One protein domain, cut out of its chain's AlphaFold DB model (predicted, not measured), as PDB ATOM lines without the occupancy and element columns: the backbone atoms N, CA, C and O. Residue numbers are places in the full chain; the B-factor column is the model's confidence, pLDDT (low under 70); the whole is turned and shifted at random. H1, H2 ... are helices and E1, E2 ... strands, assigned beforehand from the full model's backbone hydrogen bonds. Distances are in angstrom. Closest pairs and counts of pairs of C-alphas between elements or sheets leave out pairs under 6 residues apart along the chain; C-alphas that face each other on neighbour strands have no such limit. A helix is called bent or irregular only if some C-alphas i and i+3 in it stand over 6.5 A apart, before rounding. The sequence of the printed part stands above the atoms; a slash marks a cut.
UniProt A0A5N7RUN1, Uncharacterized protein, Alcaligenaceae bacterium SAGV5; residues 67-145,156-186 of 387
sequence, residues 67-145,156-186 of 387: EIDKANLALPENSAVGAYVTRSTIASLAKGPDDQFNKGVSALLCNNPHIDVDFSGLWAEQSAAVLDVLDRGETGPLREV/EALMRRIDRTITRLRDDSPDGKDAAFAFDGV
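Overview. This is residues 67 to 145 and 156 to 186 of the 387 residues of an uncharacterized protein of Alcaligenaceae bacterium SAGV5 (UniProt A0A5N7RUN1). Three helices, H3, H4 and H5, lie side by side in a row, and opposite them a looser second row is made by H2, E1, the short stretch 144 to 145 and E2. H2 and H3 form a helical hairpin that joins the two rows at one side, E1 lies near the middle of the whole, and the short H1 sits at the outside, near the beginning of H2. The printed part has 110 residues, with five named helices and two named strands in the order H1, H2, H3, E1, H4, H5, E2; its class is mostly helix, and neither named strand pairs with a named strand. The whole is compact, with a radius of gyration of the C-alphas of 13.0 A and spans of 33 by 31 by 26 A.

Arrangement. Begin at H1, residues 67 to 72, which is close to but not clearly touching H2, residues 76 to 93: the closest C-alphas, of Asn 72 and Asn 78, are 6.9 A apart. H2 is irregular, with C-alphas 77 and 80 7.7 A apart. Its residues 86 to 93 alone touch H3, residues 98 to 109, at a shallow tilt of 5 degrees, opposite ways; look at Leu 93 and Phe 101, whose C-alphas are closest at 5.1 A. Next find E1, residues 114 to 118: the C-alphas of Ala 83 and Asp 116, the closest of H2 and E1, are 4.6 A apart. H3 touches H4, residues 124 to 135, the same way at a shallow tilt of 33 degrees, only just short of steep; the closest C-alphas, of Ser 106 and Val 133, are 6.0 A apart. H4 touches H5, residues 156 to 171, the same way at a shallow tilt of 12 degrees, with the C-alphas of Asp 135 and Thr 165 closest at 5.3 A. E2, residues 180 to 186, and E1 are near each other. Residues 144 to 145 pair in parallel with residues 114 to 115 of E1 and with residues 180 to 181 of E2. Every O i to N i+4 pair is within hydrogen-bond range in H3 and H4; the counts are 1 of 2 in H1, 12 of 14 in H2 and 11 of 12 in H5.

Along the chain. Find C-alpha 67 at (29.814, 37.573, -26.282), where the six residues of H1 begin. H2 starts at C-alpha 76, (25.007, 23.450, -34.458), and runs 26.0 A to C-alpha 93. H3 measures 16.3 A from C-alpha 98 to 109, E1 13.5 A from 114 to 118, H4 15.9 A from 124 to 135 and H5 22.3 A from 156 to 171. E2 then runs 20.4 A from C-alpha 180 to C-alpha 186 at (24.201, 31.872, -60.100).

Size, cuts and confidence. The two C-alphas farthest apart, of Ile 68 and Glu 156, are 38.9 A from each other. Residues 146 to 155 are not printed, and C-alphas 145 and 156 stand 19.9 A apart across this cut, in the link from H4 to H5. Of the links that are printed whole, that from H5 to E2 is short and the others are tight. The mean pLDDT of the printed part is 82.6; look for values under 70 at residues 67 to 76 and 78.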
ATOM      1  N   GLU A  67      29.331  38.722 -27.064       48.19
ATOM      2  CA  GLU A  67      29.814  37.573 -26.282       48.19
ATOM      3  C   GLU A  67      28.759  36.453 -26.189       48.19
ATOM      4  O   GLU A  67      29.116  35.278 -26.275       48.19
ATOM      5  N   ILE A  68      27.468  36.801 -26.109       46.88
ATOM      6  CA  ILE A  68      26.342  35.854 -26.196       46.88
ATOM      7  C   ILE A  68      26.249  35.240 -27.603       46.88
ATOM      8  O   ILE A  68      26.111  34.022 -27.732       46.88
ATOM      9  N   ASP A  69      26.389  36.056 -28.651       57.59
ATOM     10  CA  ASP A  69      26.397  35.628 -30.050       57.59
ATOM     11  C   ASP A  69      27.513  34.605 -30.293       57.59
ATOM     12  O   ASP A  69      27.255  33.546 -30.855       57.59
ATOM     13  N   LYS A  70      28.737  34.840 -29.801       58.19
ATOM     14  CA  LYS A  70      29.862  33.914 -30.022       58.19
ATOM     15  C   LYS A  70      29.595  32.493 -29.507       58.19
ATOM     16  O   LYS A  70      29.938  31.528 -30.187       58.19
ATOM     17  N   ALA A  71      28.997  32.352 -28.323       60.78
ATOM     18  CA  ALA A  71      28.683  31.039 -27.757       60.78
ATOM     19  C   ALA A  71      27.453  30.398 -28.425       60.78
ATOM     20  O   ALA A  71      27.473  29.207 -28.735       60.78
ATOM     21  N   ASN A  72      26.406  31.184 -28.696       63.12
ATOM     22  CA  ASN A  72      25.156  30.672 -29.260       63.12
ATOM     23  C   ASN A  72      25.263  30.353 -30.757       63.12
ATOM     24  O   ASN A  72      24.770  29.311 -31.181       63.12
ATOM     25  N   LEU A  73      25.941  31.182 -31.555       62.88
ATOM     26  CA  LEU A  73      26.213  30.914 -32.975       62.88
ATOM     27  C   LEU A  73      27.174  29.728 -33.165       62.88
ATOM     28  O   LEU A  73      27.219  29.143 -34.242       62.88
ATOM     29  N   ALA A  74      27.907  29.333 -32.117       63.81
ATOM     30  CA  ALA A  74      28.698  28.106 -32.081       63.81
ATOM     31  C   ALA A  74      27.892  26.849 -31.688       63.81
ATOM     32  O   ALA A  74      28.472  25.765 -31.574       63.81
ATOM     33  N   LEU A  75      26.569  26.930 -31.512       67.12
ATOM     34  CA  LEU A  75      25.706  25.749 -31.397       67.12
ATOM     35  C   LEU A  75      25.280  25.272 -32.800       67.12
ATOM     36  O   LEU A  75      24.883  26.106 -33.613       67.12
ATOM     37  N   PRO A  76      25.325  23.957 -33.115       66.12
ATOM     38  CA  PRO A  76      25.007  23.450 -34.458       66.12
ATOM     39  C   PRO A  76      23.615  23.844 -34.971       66.12
ATOM     40  O   PRO A  76      23.430  24.059 -36.164       66.12
ATOM     41  N   GLU A  77      22.644  23.967 -34.065       71.81
ATOM     42  CA  GLU A  77      21.265  24.388 -34.343       71.81
ATOM     43  C   GLU A  77      21.133  25.852 -34.802       71.81
ATOM     44  O   GLU A  77      20.158  26.201 -35.463       71.81
ATOM     45  N   ASN A  78      22.140  26.687 -34.525       68.12
ATOM     46  CA  ASN A  78      22.184  28.102 -34.895       68.12
ATOM     47  C   ASN A  78      23.083  28.383 -36.117       68.12
ATOM     48  O   ASN A  78      23.327  29.548 -36.437       68.12
ATOM     49  N   SER A  79      23.546  27.351 -36.836       72.25
ATOM     50  CA  SER A  79      24.422  27.494 -38.013       72.25
ATOM     51  C   SER A  79      23.864  28.460 -39.064       72.25
ATOM     52  O   SER A  79      24.567  29.354 -39.540       72.25
ATOM     53  N   ALA A  80      22.564  28.351 -39.352       73.12
ATOM     54  CA  ALA A  80      21.844  29.227 -40.272       73.12
ATOM     55  C   ALA A  80      21.812  30.697 -39.810       73.12
ATOM     56  O   ALA A  80      21.789  31.600 -40.648       73.12
ATOM     57  N   VAL A  81      21.838  30.951 -38.497       71.62
ATOM     58  CA  VAL A  81      21.912  32.308 -37.936       71.62
ATOM     59  C   VAL A  81      23.319  32.875 -38.130       71.62
ATOM     60  O   VAL A  81      23.443  34.008 -38.583       71.62
ATOM     61  N   GLY A  82      24.373  32.086 -37.885       75.38
ATOM     62  CA  GLY A  82      25.765  32.511 -38.104       75.38
ATOM     63  C   GLY A  82      26.048  32.843 -39.572       75.38
ATOM     64  O   GLY A  82      26.542  33.928 -39.891       75.38
ATOM     65  N   ALA A  83      25.611  31.969 -40.482       79.19
ATOM     66  CA  ALA A  83      25.623  32.215 -41.922       79.19
ATOM     67  C   ALA A  83      24.857  33.504 -42.294       79.19
ATOM     68  O   ALA A  83      25.379  34.378 -42.985       79.19
ATOM     69  N   TYR A  84      23.632  33.687 -41.790       72.62
ATOM     70  CA  TYR A  84      22.863  34.905 -42.064       72.62
ATOM     71  C   TYR A  84      23.571  36.178 -41.570       72.62
ATOM     72  O   TYR A  84      23.633  37.166 -42.310       72.62
ATOM     73  N   VAL A  85      24.108  36.153 -40.344       74.69
ATOM     74  CA  VAL A  85      24.830  37.276 -39.728       74.69
ATOM     75  C   VAL A  85      26.068  37.623 -40.545       74.69
ATOM     76  O   VAL A  85      26.198  38.772 -40.961       74.69
ATOM     77  N   THR A  86      26.931  36.650 -40.857       83.56
ATOM     78  CA  THR A  86      28.153  36.908 -41.638       83.56
ATOM     79  C   THR A  86      27.834  37.527 -43.000       83.56
ATOM     80  O   THR A  86      28.332  38.613 -43.309       83.56
ATOM     81  N   ARG A  87      26.912  36.928 -43.762       86.56
ATOM     82  CA  ARG A  87      26.493  37.425 -45.079       86.56
ATOM     83  C   ARG A  87      25.919  38.843 -45.024       86.56
ATOM     84  O   ARG A  87      26.305  39.705 -45.815       86.56
ATOM     85  N   SER A  88      24.993  39.096 -44.096       75.00
ATOM     86  CA  SER A  88      24.329  40.400 -43.958       75.00
ATOM     87  C   SER A  88      25.303  41.489 -43.495       75.00
ATOM     88  O   SER A  88      25.288  42.607 -44.016       75.00
ATOM     89  N   THR A  89      26.211  41.170 -42.566       77.38
ATOM     90  CA  THR A  89      27.224  42.117 -42.087       77.38
ATOM     91  C   THR A  89      28.241  42.459 -43.176       77.38
ATOM     92  O   THR A  89      28.495  43.645 -43.379       77.38
ATOM     93  N   ILE A  90      28.753  41.486 -43.941       83.38
ATOM     94  CA  ILE A  90      29.676  41.744 -45.066       83.38
ATOM     95  C   ILE A  90      29.021  42.664 -46.110       83.38
ATOM     96  O   ILE A  90      29.595  43.692 -46.467       83.38
ATOM     97  N   ALA A  91      27.780  42.375 -46.517       78.56
ATOM     98  CA  ALA A  91      27.025  43.203 -47.467       78.56
ATOM     99  C   ALA A  91      26.693  44.621 -46.945       78.56
ATOM    100  O   ALA A  91      26.330  45.511 -47.719       78.56
ATOM    101  N   SER A  92      26.795  44.844 -45.632       76.88
ATOM    102  CA  SER A  92      26.595  46.153 -44.998       76.88
ATOM    103  C   SER A  92      27.904  46.930 -44.903       76.88
ATOM    104  O   SER A  92      27.945  48.102 -45.269       76.88
ATOM    105  N   LEU A  93      28.983  46.258 -44.493       79.81
ATOM    106  CA  LEU A  93      30.342  46.799 -44.489       79.81
ATOM    107  C   LEU A  93      30.776  47.242 -45.892       79.81
ATOM    108  O   LEU A  93      31.419  48.277 -46.018       79.81
ATOM    109  N   ALA A  94      30.384  46.506 -46.941       84.31
ATOM    110  CA  ALA A  94      30.712  46.806 -48.340       84.31
ATOM    111  C   ALA A  94      30.161  48.154 -48.854       84.31
ATOM    112  O   ALA A  94      30.554  48.610 -49.926       84.31
ATOM    113  N   LYS A  95      29.252  48.792 -48.102       84.56
ATOM    114  CA  LYS A  95      28.706  50.133 -48.381       84.56
ATOM    115  C   LYS A  95      29.493  51.258 -47.692       84.56
ATOM    116  O   LYS A  95      29.182  52.426 -47.910       84.56
ATOM    117  N   GLY A  96      30.431  50.914 -46.808       78.12
ATOM    118  CA  GLY A  96      31.280  51.848 -46.070       78.12
ATOM    119  C   GLY A  96      32.699  51.959 -46.646       78.12
ATOM    120  O   GLY A  96      32.996  51.351 -47.671       78.12
ATOM    121  N   PRO A  97      33.591  52.728 -45.994       80.75
ATOM    122  CA  PRO A  97      34.984  52.888 -46.423       80.75
ATOM    123  C   PRO A  97      35.816  51.606 -46.261       80.75
ATOM    124  O   PRO A  97      35.634  50.868 -45.291       80.75
ATOM    125  N   ASP A  98      36.811  51.396 -47.126       82.31
ATOM    126  CA  ASP A  98      37.585  50.141 -47.187       82.31
ATOM    127  C   ASP A  98      38.357  49.804 -45.898       82.31
ATOM    128  O   ASP A  98      38.461  48.641 -45.512       82.31
ATOM    129  N   ASP A  99      38.847  50.808 -45.163       77.06
ATOM    130  CA  ASP A  99      39.476  50.602 -43.846       77.06
ATOM    131  C   ASP A  99      38.488  50.015 -42.817       77.06
ATOM    132  O   ASP A  99      38.846  49.143 -42.020       77.06
ATOM    133  N   GLN A 100      37.225  50.453 -42.866       77.56
ATOM    134  CA  GLN A 100      36.153  49.924 -42.027       77.56
ATOM    135  C   GLN A 100      35.694  48.545 -42.517       77.56
ATOM    136  O   GLN A 100      35.411  47.682 -41.684       77.56
ATOM    137  N   PHE A 101      35.670  48.318 -43.837       82.06
ATOM    138  CA  PHE A 101      35.401  47.008 -44.428       82.06
ATOM    139  C   PHE A 101      36.419  45.971 -43.944       82.06
ATOM    140  O   PHE A 101      36.034  45.007 -43.285       82.06
ATOM    141  N   ASN A 102      37.713  46.214 -44.164       80.81
ATOM    142  CA  ASN A 102      38.790  45.282 -43.824       80.81
ATOM    143  C   ASN A 102      38.797  44.934 -42.327       80.81
ATOM    144  O   ASN A 102      38.762  43.760 -41.956       80.81
ATOM    145  N   LYS A 103      38.750  45.945 -41.446       76.88
ATOM    146  CA  LYS A 103      38.702  45.734 -39.986       76.88
ATOM    147  C   LYS A 103      37.430  45.014 -39.541       76.88
ATOM    148  O   LYS A 103      37.481  44.189 -38.628       76.88
ATOM    149  N   GLY A 104      36.294  45.330 -40.165       78.69
ATOM    150  CA  GLY A 104      35.011  44.693 -39.886       78.69
ATOM    151  C   GLY A 104      34.995  43.218 -40.282       78.69
ATOM    152  O   GLY A 104      34.550  42.390 -39.491       78.69
ATOM    153  N   VAL A 105      35.530  42.883 -41.460       83.75
ATOM    154  CA  VAL A 105      35.621  41.509 -41.971       83.75
ATOM    155  C   VAL A 105      36.542  40.653 -41.101       83.75
ATOM    156  O   VAL A 105      36.086  39.615 -40.625       83.75
ATOM    157  N   SER A 106      37.772  41.093 -40.791       82.19
ATOM    158  CA  SER A 106      38.660  40.345 -39.878       82.19
ATOM    159  C   SER A 106      37.990  40.084 -38.523       82.19
ATOM    160  O   SER A 106      37.956  38.954 -38.044       82.19
ATOM    161  N   ALA A 107      37.380  41.106 -37.910       78.62
ATOM    162  CA  ALA A 107      36.709  40.949 -36.618       78.62
ATOM    163  C   ALA A 107      35.486  40.009 -36.669       78.62
ATOM    164  O   ALA A 107      35.186  39.338 -35.678       78.62
ATOM    165  N   LEU A 108      34.781  39.961 -37.802       81.81
ATOM    166  CA  LEU A 108      33.614  39.113 -38.027       81.81
ATOM    167  C   LEU A 108      34.012  37.641 -38.209       81.81
ATOM    168  O   LEU A 108      33.463  36.778 -37.521       81.81
ATOM    169  N   LEU A 109      34.977  37.351 -39.087       83.44
ATOM    170  CA  LEU A 109      35.382  35.977 -39.420       83.44
ATOM    171  C   LEU A 109      36.193  35.311 -38.289       83.44
ATOM    172  O   LEU A 109      35.997  34.129 -38.012       83.44
ATOM    173  N   CYS A 110      36.973  36.078 -37.515       80.88
ATOM    174  CA  CYS A 110      37.604  35.613 -36.267       80.88
ATOM    175  C   CYS A 110      36.618  35.077 -35.207       80.88
ATOM    176  O   CYS A 110      37.031  34.395 -34.266       80.88
ATOM    177  N   ASN A 111      35.329  35.433 -35.279       74.94
ATOM    178  CA  ASN A 111      34.357  35.151 -34.217       74.94
ATOM    179  C   ASN A 111      33.171  34.271 -34.640       74.94
ATOM    180  O   ASN A 111      32.350  33.956 -33.781       74.94
ATOM    181  N   ASN A 112      33.084  33.849 -35.906       76.81
ATOM    182  CA  ASN A 112      31.957  33.066 -36.419       76.81
ATOM    183  C   ASN A 112      32.417  31.710 -36.989       76.81
ATOM    184  O   ASN A 112      33.138  31.698 -37.982       76.81
ATOM    185  N   PRO A 113      31.972  30.569 -36.422       85.25
ATOM    186  CA  PRO A 113      32.303  29.236 -36.938       85.25
ATOM    187  C   PRO A 113      31.459  28.831 -38.161       85.25
ATOM    188  O   PRO A 113      31.776  27.854 -38.838       85.25
ATOM    189  N   HIS A 114      30.375  29.560 -38.437       87.62
ATOM    190  CA  HIS A 114      29.516  29.380 -39.606       87.62
ATOM    191  C   HIS A 114      29.577  30.652 -40.454       87.62
ATOM    192  O   HIS A 114      29.100  31.707 -40.033       87.62
ATOM    193  N   ILE A 115      30.200  30.547 -41.624       89.94
ATOM    194  CA  ILE A 115      30.492  31.654 -42.536       89.94
ATOM    195  C   ILE A 115      29.669  31.475 -43.815       89.94
ATOM    196  O   ILE A 115      29.665  30.401 -44.407       89.94
ATOM    197  N   ASP A 116      29.009  32.536 -44.270       91.25
ATOM    198  CA  ASP A 116      28.388  32.638 -45.594       91.25
ATOM    199  C   ASP A 116      28.819  33.971 -46.221       91.25
ATOM    200  O   ASP A 116      28.558  35.045 -45.674       91.25
ATOM    201  N   VAL A 117      29.538  33.900 -47.341       93.25
ATOM    202  CA  VAL A 117      30.052  35.061 -48.076       93.25
ATOM    203  C   VAL A 117      29.369  35.134 -49.430       93.25
ATOM    204  O   VAL A 117      29.494  34.220 -50.244       93.25
ATOM    205  N   ASP A 118      28.697  36.253 -49.700       92.62
ATOM    206  CA  ASP A 118      28.105  36.537 -51.004       92.62
ATOM    207  C   ASP A 118      28.982  37.507 -51.801       92.62
ATOM    208  O   ASP A 118      28.961  38.717 -51.573       92.62
ATOM    209  N   PHE A 119      29.758  36.975 -52.747       92.25
ATOM    210  CA  PHE A 119      30.612  37.776 -53.624       92.25
ATOM    211  C   PHE A 119      29.837  38.489 -54.739       92.25
ATOM    212  O   PHE A 119      30.400  39.361 -55.395       92.25
ATOM    213  N   SER A 120      28.556  38.170 -54.974       87.06
ATOM    214  CA  SER A 120      27.791  38.788 -56.072       87.06
ATOM    215  C   SER A 120      27.538  40.290 -55.874       87.06
ATOM    216  O   SER A 120      27.316  41.005 -56.851       87.06
ATOM    217  N   GLY A 121      27.606  40.767 -54.626       85.31
ATOM    218  CA  GLY A 121      27.498  42.180 -54.255       85.31
ATOM    219  C   GLY A 121      28.824  42.869 -53.918       85.31
ATOM    220  O   GLY A 121      28.785  44.017 -53.477       85.31
ATOM    221  N   LEU A 122      29.971  42.198 -54.078       89.88
ATOM    222  CA  LEU A 122      31.290  42.723 -53.703       89.88
ATOM    223  C   LEU A 122      32.115  43.113 -54.930       89.88
ATOM    224  O   LEU A 122      32.084  42.451 -55.967       89.88
ATOM    225  N   TRP A 123      32.912  44.170 -54.801       88.62
ATOM    226  CA  TRP A 123      33.900  44.528 -55.822       88.62
ATOM    227  C   TRP A 123      35.147  43.635 -55.720       88.62
ATOM    228  O   TRP A 123      35.320  42.888 -54.753       88.62
ATOM    229  N   ALA A 124      36.038  43.696 -56.714       88.31
ATOM    230  CA  ALA A 124      37.213  42.821 -56.780       88.31
ATOM    231  C   ALA A 124      38.145  42.964 -55.558       88.31
ATOM    232  O   ALA A 124      38.621  41.959 -55.031       88.31
ATOM    233  N   GLU A 125      38.358  44.191 -55.075       89.75
ATOM    234  CA  GLU A 125      39.205  44.481 -53.909       89.75
ATOM    235  C   GLU A 125      38.559  44.014 -52.595       89.75
ATOM    236  O   GLU A 125      39.212  43.369 -51.779       89.75
ATOM    237  N   GLN A 126      37.250  44.227 -52.435       92.62
ATOM    238  CA  GLN A 126      36.479  43.722 -51.293       92.62
ATOM    239  C   GLN A 126      36.464  42.184 -51.254       92.62
ATOM    240  O   GLN A 126      36.668  41.576 -50.205       92.62
ATOM    241  N   SER A 127      36.287  41.542 -52.413       93.44
ATOM    242  CA  SER A 127      36.352  40.082 -52.552       93.44
ATOM    243  C   SER A 127      37.747  39.547 -52.217       93.44
ATOM    244  O   SER A 127      37.875  38.540 -51.523       93.44
ATOM    245  N   ALA A 128      38.796  40.240 -52.674       91.81
ATOM    246  CA  ALA A 128      40.180  39.924 -52.342       91.81
ATOM    247  C   ALA A 128      40.442  40.026 -50.834       91.81
ATOM    248  O   ALA A 128      41.004  39.094 -50.276       91.81
ATOM    249  N   ALA A 129      39.983  41.092 -50.176       91.00
ATOM    250  CA  ALA A 129      40.161  41.285 -48.741       91.00
ATOM    251  C   ALA A 129      39.456  40.210 -47.895       91.00
ATOM    252  O   ALA A 129      40.051  39.700 -46.948       91.00
ATOM    253  N   VAL A 130      38.231  39.799 -48.254       92.44
ATOM    254  CA  VAL A 130      37.543  38.685 -47.569       92.44
ATOM    255  C   VAL A 130      38.317  37.375 -47.727       92.44
ATOM    256  O   VAL A 130      38.519  36.656 -46.749       92.44
ATOM    257  N   LEU A 131      38.786  37.077 -48.941       93.31
ATOM    258  CA  LEU A 131      39.574  35.873 -49.207       93.31
ATOM    259  C   LEU A 131      40.960  35.929 -48.547       93.31
ATOM    260  O   LEU A 131      41.442  34.895 -48.111       93.31
ATOM    261  N   ASP A 132      41.569  37.107 -48.390       91.44
ATOM    262  CA  ASP A 132      42.857  37.270 -47.703       91.44
ATOM    263  C   ASP A 132      42.761  37.048 -46.186       91.44
ATOM    264  O   ASP A 132      43.704  36.524 -45.599       91.44
ATOM    265  N   VAL A 133      41.637  37.389 -45.545       87.81
ATOM    266  CA  VAL A 133      41.390  37.051 -44.126       87.81
ATOM    267  C   VAL A 133      41.263  35.534 -43.946       87.81
ATOM    268  O   VAL A 133      41.874  34.962 -43.043       87.81
ATOM    269  N   LEU A 134      40.521  34.874 -44.841       89.12
ATOM    270  CA  LEU A 134      40.362  33.417 -44.846       89.12
ATOM    271  C   LEU A 134      41.691  32.694 -45.143       89.12
ATOM    272  O   LEU A 134      42.060  31.775 -44.417       89.12
ATOM    273  N   ASP A 135      42.448  33.143 -46.150       86.94
ATOM    274  CA  ASP A 135      43.749  32.581 -46.553       86.94
ATOM    275  C   ASP A 135      44.802  32.627 -45.439       86.94
ATOM    276  O   ASP A 135      45.688  31.774 -45.394       86.94
ATOM    277  N   ARG A 136      44.742  33.638 -44.566       83.44
ATOM    278  CA  ARG A 136      45.686  33.810 -43.452       83.44
ATOM    279  C   ARG A 136      45.362  32.946 -42.237       83.44
ATOM    280  O   ARG A 136      46.154  32.934 -41.299       83.44
ATOM    281  N   GLY A 137      44.208  32.274 -42.222       72.62
ATOM    282  CA  GLY A 137      43.705  31.616 -41.019       72.62
ATOM    283  C   GLY A 137      43.382  32.609 -39.896       72.62
ATOM    284  O   GLY A 137      43.413  32.238 -38.728       72.62
ATOM    285  N   GLU A 138      43.063  33.870 -40.224       75.56
ATOM    286  CA  GLU A 138      42.538  34.862 -39.269       75.56
ATOM    287  C   GLU A 138      41.047  34.560 -38.984       75.56
ATOM    288  O   GLU A 138      40.150  35.375 -39.203       75.56
ATOM    289  N   THR A 139      40.773  33.331 -38.543       76.44
ATOM    290  CA  THR A 139      39.441  32.755 -38.325       76.44
ATOM    291  C   THR A 139      39.377  32.050 -36.976       76.44
ATOM    292  O   THR A 139      40.388  31.571 -36.474       76.44
ATOM    293  N   GLY A 140      38.184  31.946 -36.388       75.19
ATOM    294  CA  GLY A 140      37.952  30.956 -35.328       75.19
ATOM    295  C   GLY A 140      37.807  29.536 -35.903       75.19
ATOM    296  O   GLY A 140      37.749  29.399 -37.125       75.19
ATOM    297  N   PRO A 141      37.669  28.495 -35.060       83.94
ATOM    298  CA  PRO A 141      37.438  27.120 -35.511       83.94
ATOM    299  C   PRO A 141      36.182  27.033 -36.380       83.94
ATOM    300  O   PRO A 141      35.069  27.300 -35.915       83.94
ATOM    301  N   LEU A 142      36.362  26.671 -37.647       89.06
ATOM    302  CA  LEU A 142      35.328  26.684 -38.672       89.06
ATOM    303  C   LEU A 142      34.541  25.370 -38.678       89.06
ATOM    304  O   LEU A 142      35.067  24.282 -38.453       89.06
ATOM    305  N   ARG A 143      33.244  25.476 -38.967       89.06
ATOM    306  CA  ARG A 143      32.318  24.343 -39.086       89.06
ATOM    307  C   ARG A 143      31.623  24.292 -40.432       89.06
ATOM    308  O   ARG A 143      31.500  23.212 -40.996       89.06
ATOM    309  N   GLU A 144      31.171  25.435 -40.936       91.12
ATOM    310  CA  GLU A 144      30.619  25.561 -42.287       91.12
ATOM    311  C   GLU A 144      31.136  26.849 -42.924       91.12
ATOM    312  O   GLU A 144      31.083  27.911 -42.302       91.12
ATOM    313  N   VAL A 145      31.603  26.759 -44.168       93.56
ATOM    314  CA  VAL A 145      31.941  27.910 -45.004       93.56
ATOM    315  C   VAL A 145      31.187  27.794 -46.324       93.56
ATOM    316  O   VAL A 145      31.435  26.894 -47.130       93.56
ATOM    317  N   GLU A 156      36.633  34.037 -63.404       82.50
ATOM    318  CA  GLU A 156      37.639  32.963 -63.355       82.50
ATOM    319  C   GLU A 156      38.751  33.268 -62.343       82.50
ATOM    320  O   GLU A 156      39.364  32.361 -61.782       82.50
ATOM    321  N   ALA A 157      39.072  34.548 -62.138       86.94
ATOM    322  CA  ALA A 157      40.052  34.984 -61.143       86.94
ATOM    323  C   ALA A 157      39.517  34.872 -59.705       86.94
ATOM    324  O   ALA A 157      40.285  34.541 -58.800       86.94
ATOM    325  N   LEU A 158      38.214  35.107 -59.506       88.62
ATOM    326  CA  LEU A 158      37.534  34.932 -58.223       88.62
ATOM    327  C   LEU A 158      37.433  33.445 -57.873       88.62
ATOM    328  O   LEU A 158      37.880  33.057 -56.797       88.62
ATOM    329  N   MET A 159      36.946  32.609 -58.796       87.25
ATOM    330  CA  MET A 159      36.829  31.159 -58.584       87.25
ATOM    331  C   MET A 159      38.186  30.527 -58.251       87.25
ATOM    332  O   MET A 159      38.336  29.959 -57.174       87.25
ATOM    333  N   ARG A 160      39.235  30.791 -59.047       88.56
ATOM    334  CA  ARG A 160      40.611  30.335 -58.745       88.56
ATOM    335  C   ARG A 160      41.196  30.890 -57.440       88.56
ATOM    336  O   ARG A 160      42.262  30.441 -57.010       88.56
ATOM    337  N   ARG A 161      40.603  31.924 -56.836       91.06
ATOM    338  CA  ARG A 161      40.988  32.395 -55.498       91.06
ATOM    339  C   ARG A 161      40.206  31.633 -54.429       91.06
ATOM    340  O   ARG A 161      40.860  31.098 -53.549       91.06
ATOM    341  N   ILE A 162      38.892  31.457 -54.590       91.69
ATOM    342  CA  ILE A 162      38.053  30.588 -53.742       91.69
ATOM    343  C   ILE A 162      38.635  29.164 -53.659       91.69
ATOM    344  O   ILE A 162      38.840  28.666 -52.556       91.69
ATOM    345  N   ASP A 163      38.998  28.543 -54.786       90.62
ATOM    346  CA  ASP A 163      39.582  27.189 -54.822       90.62
ATOM    347  C   ASP A 163      40.879  27.091 -53.997       90.62
ATOM    348  O   ASP A 163      41.097  26.131 -53.252       90.62
ATOM    349  N   ARG A 164      41.743  28.112 -54.096       91.19
ATOM    350  CA  ARG A 164      42.990  28.198 -53.319       91.19
ATOM    351  C   ARG A 164      42.720  28.441 -51.838       91.19
ATOM    352  O   ARG A 164      43.371  27.802 -51.017       91.19
ATOM    353  N   THR A 165      41.758  29.297 -51.502       91.75
ATOM    354  CA  THR A 165      41.333  29.552 -50.121       91.75
ATOM    355  C   THR A 165      40.786  28.290 -49.466       91.75
ATOM    356  O   THR A 165      41.180  27.965 -48.353       91.75
ATOM    357  N   ILE A 166      39.952  27.515 -50.164       90.56
ATOM    358  CA  ILE A 166      39.429  26.231 -49.670       90.56
ATOM    359  C   ILE A 166      40.555  25.217 -49.470       90.56
ATOM    360  O   ILE A 166      40.610  24.562 -48.432       90.56
ATOM    361  N   THR A 167      41.476  25.123 -50.432       90.25
ATOM    362  CA  THR A 167      42.650  24.242 -50.338       90.25
ATOM    363  C   THR A 167      43.496  24.594 -49.106       90.25
ATOM    364  O   THR A 167      43.769  23.720 -48.290       90.25
ATOM    365  N   ARG A 168      43.820  25.879 -48.901       89.75
ATOM    366  CA  ARG A 168      44.563  26.377 -47.725       89.75
ATOM    367  C   ARG A 168      43.828  26.145 -46.411       89.75
ATOM    368  O   ARG A 168      44.421  25.656 -45.454       89.75
ATOM    369  N   LEU A 169      42.533  26.459 -46.355       90.00
ATOM    370  CA  LEU A 169      41.719  26.226 -45.164       90.00
ATOM    371  C   LEU A 169      41.675  24.739 -44.794       90.00
ATOM    372  O   LEU A 169      41.682  24.423 -43.611       90.00
ATOM    373  N   ARG A 170      41.664  23.831 -45.777       88.75
ATOM    374  CA  ARG A 170      41.699  22.385 -45.527       88.75
ATOM    375  C   ARG A 170      43.084  21.886 -45.096       88.75
ATOM    376  O   ARG A 170      43.175  21.095 -44.158       88.75
ATOM    377  N   ASP A 171      44.127  22.274 -45.825       88.19
ATOM    378  CA  ASP A 171      45.446  21.634 -45.742       88.19
ATOM    379  C   ASP A 171      46.381  22.318 -44.734       88.19
ATOM    380  O   ASP A 171      47.104  21.629 -44.012       88.19
ATOM    381  N   ASP A 172      46.327  23.651 -44.647       87.81
ATOM    382  CA  ASP A 172      47.253  24.475 -43.862       87.81
ATOM    383  C   ASP A 172      46.632  25.008 -42.553       87.81
ATOM    384  O   ASP A 172      47.348  25.220 -41.572       87.81
ATOM    385  N   SER A 173      45.309  25.232 -42.509       84.69
ATOM    386  CA  SER A 173      44.628  25.804 -41.333       84.69
ATOM    387  C   SER A 173      44.100  24.729 -40.367       84.69
ATOM    388  O   SER A 173      43.240  23.930 -40.751       84.69
ATOM    389  N   PRO A 174      44.513  24.726 -39.081       82.88
ATOM    390  CA  PRO A 174      43.953  23.809 -38.085       82.88
ATOM    391  C   PRO A 174      42.465  24.080 -37.820       82.88
ATOM    392  O   PRO A 174      41.723  23.153 -37.506       82.88
ATOM    393  N   ASP A 175      42.028  25.330 -37.986       82.38
ATOM    394  CA  ASP A 175      40.647  25.761 -37.785       82.38
ATOM    395  C   ASP A 175      39.740  25.433 -38.981       82.38
ATOM    396  O   ASP A 175      38.535  25.279 -38.800       82.38
ATOM    397  N   GLY A 176      40.289  25.311 -40.196       84.00
ATOM    398  CA  GLY A 176      39.524  25.029 -41.420       84.00
ATOM    399  C   GLY A 176      39.481  23.556 -41.847       84.00
ATOM    400  O   GLY A 176      38.590  23.171 -42.605       84.00
ATOM    401  N   LYS A 177      40.401  22.721 -41.347       86.75
ATOM    402  CA  LYS A 177      40.642  21.346 -41.822       86.75
ATOM    403  C   LYS A 177      39.406  20.446 -41.903       86.75
ATOM    404  O   LYS A 177      39.242  19.700 -42.869       86.75
ATOM    405  N   ASP A 178      38.546  20.504 -40.891       88.81
ATOM    406  CA  ASP A 178      37.333  19.683 -40.792       88.81
ATOM    407  C   ASP A 178      36.046  20.442 -41.151       88.81
ATOM    408  O   ASP A 178      34.957  19.862 -41.100       88.81
ATOM    409  N   ALA A 179      36.153  21.709 -41.562       91.56
ATOM    410  CA  ALA A 179      35.008  22.518 -41.952       91.56
ATOM    411  C   ALA A 179      34.295  21.922 -43.175       91.56
ATOM    412  O   ALA A 179      34.925  21.465 -44.133       91.56
ATOM    413  N   ALA A 180      32.964  21.954 -43.145       93.81
ATOM    414  CA  ALA A 180      32.127  21.679 -44.301       93.81
ATOM    415  C   ALA A 180      32.164  22.870 -45.268       93.81
ATOM    416  O   ALA A 180      32.000  24.014 -44.846       93.81
ATOM    417  N   PHE A 181      32.309  22.607 -46.565       94.62
ATOM    418  CA  PHE A 181      32.203  23.646 -47.592       94.62
ATOM    419  C   PHE A 181      30.875  23.546 -48.341       94.62
ATOM    420  O   PHE A 181      30.360  22.451 -48.571       94.62
ATOM    421  N   ALA A 182      30.333  24.691 -48.748       95.56
ATOM    422  CA  ALA A 182      29.147  24.775 -49.589       95.56
ATOM    423  C   ALA A 182      29.305  25.851 -50.673       95.56
ATOM    424  O   ALA A 182      29.966  26.870 -50.455       95.56
ATOM    425  N   PHE A 183      28.672  25.644 -51.829       94.94
ATOM    426  CA  PHE A 183      28.715  26.586 -52.949       94.94
ATOM    427  C   PHE A 183      27.328  26.936 -53.485       94.94
ATOM    428  O   PHE A 183      26.554  26.040 -53.819       94.94
ATOM    429  N   ASP A 184      27.056  28.230 -53.651       94.06
ATOM    430  CA  ASP A 184      25.851  28.760 -54.290       94.06
ATOM    431  C   ASP A 184      26.252  29.595 -55.535       94.06
ATOM    432  O   ASP A 184      26.553  30.787 -55.439       94.06
ATOM    433  N   GLY A 185      26.263  28.981 -56.719       91.00
ATOM    434  CA  GLY A 185      26.543  29.631 -58.004       91.00
ATOM    435  C   GLY A 185      25.278  30.121 -58.718       91.00
ATOM    436  O   GLY A 185      24.261  29.426 -58.759       91.00
ATOM    437  N   VAL A 186      25.328  31.305 -59.333       87.75
ATOM    438  CA  VAL A 186      24.201  31.872 -60.100       87.75
ATOM    439  C   VAL A 186      24.665  32.381 -61.465       87.75
ATOM    440  O   VAL A 186      25.705  33.018 -61.551       87.75
TER     441      VAL A 186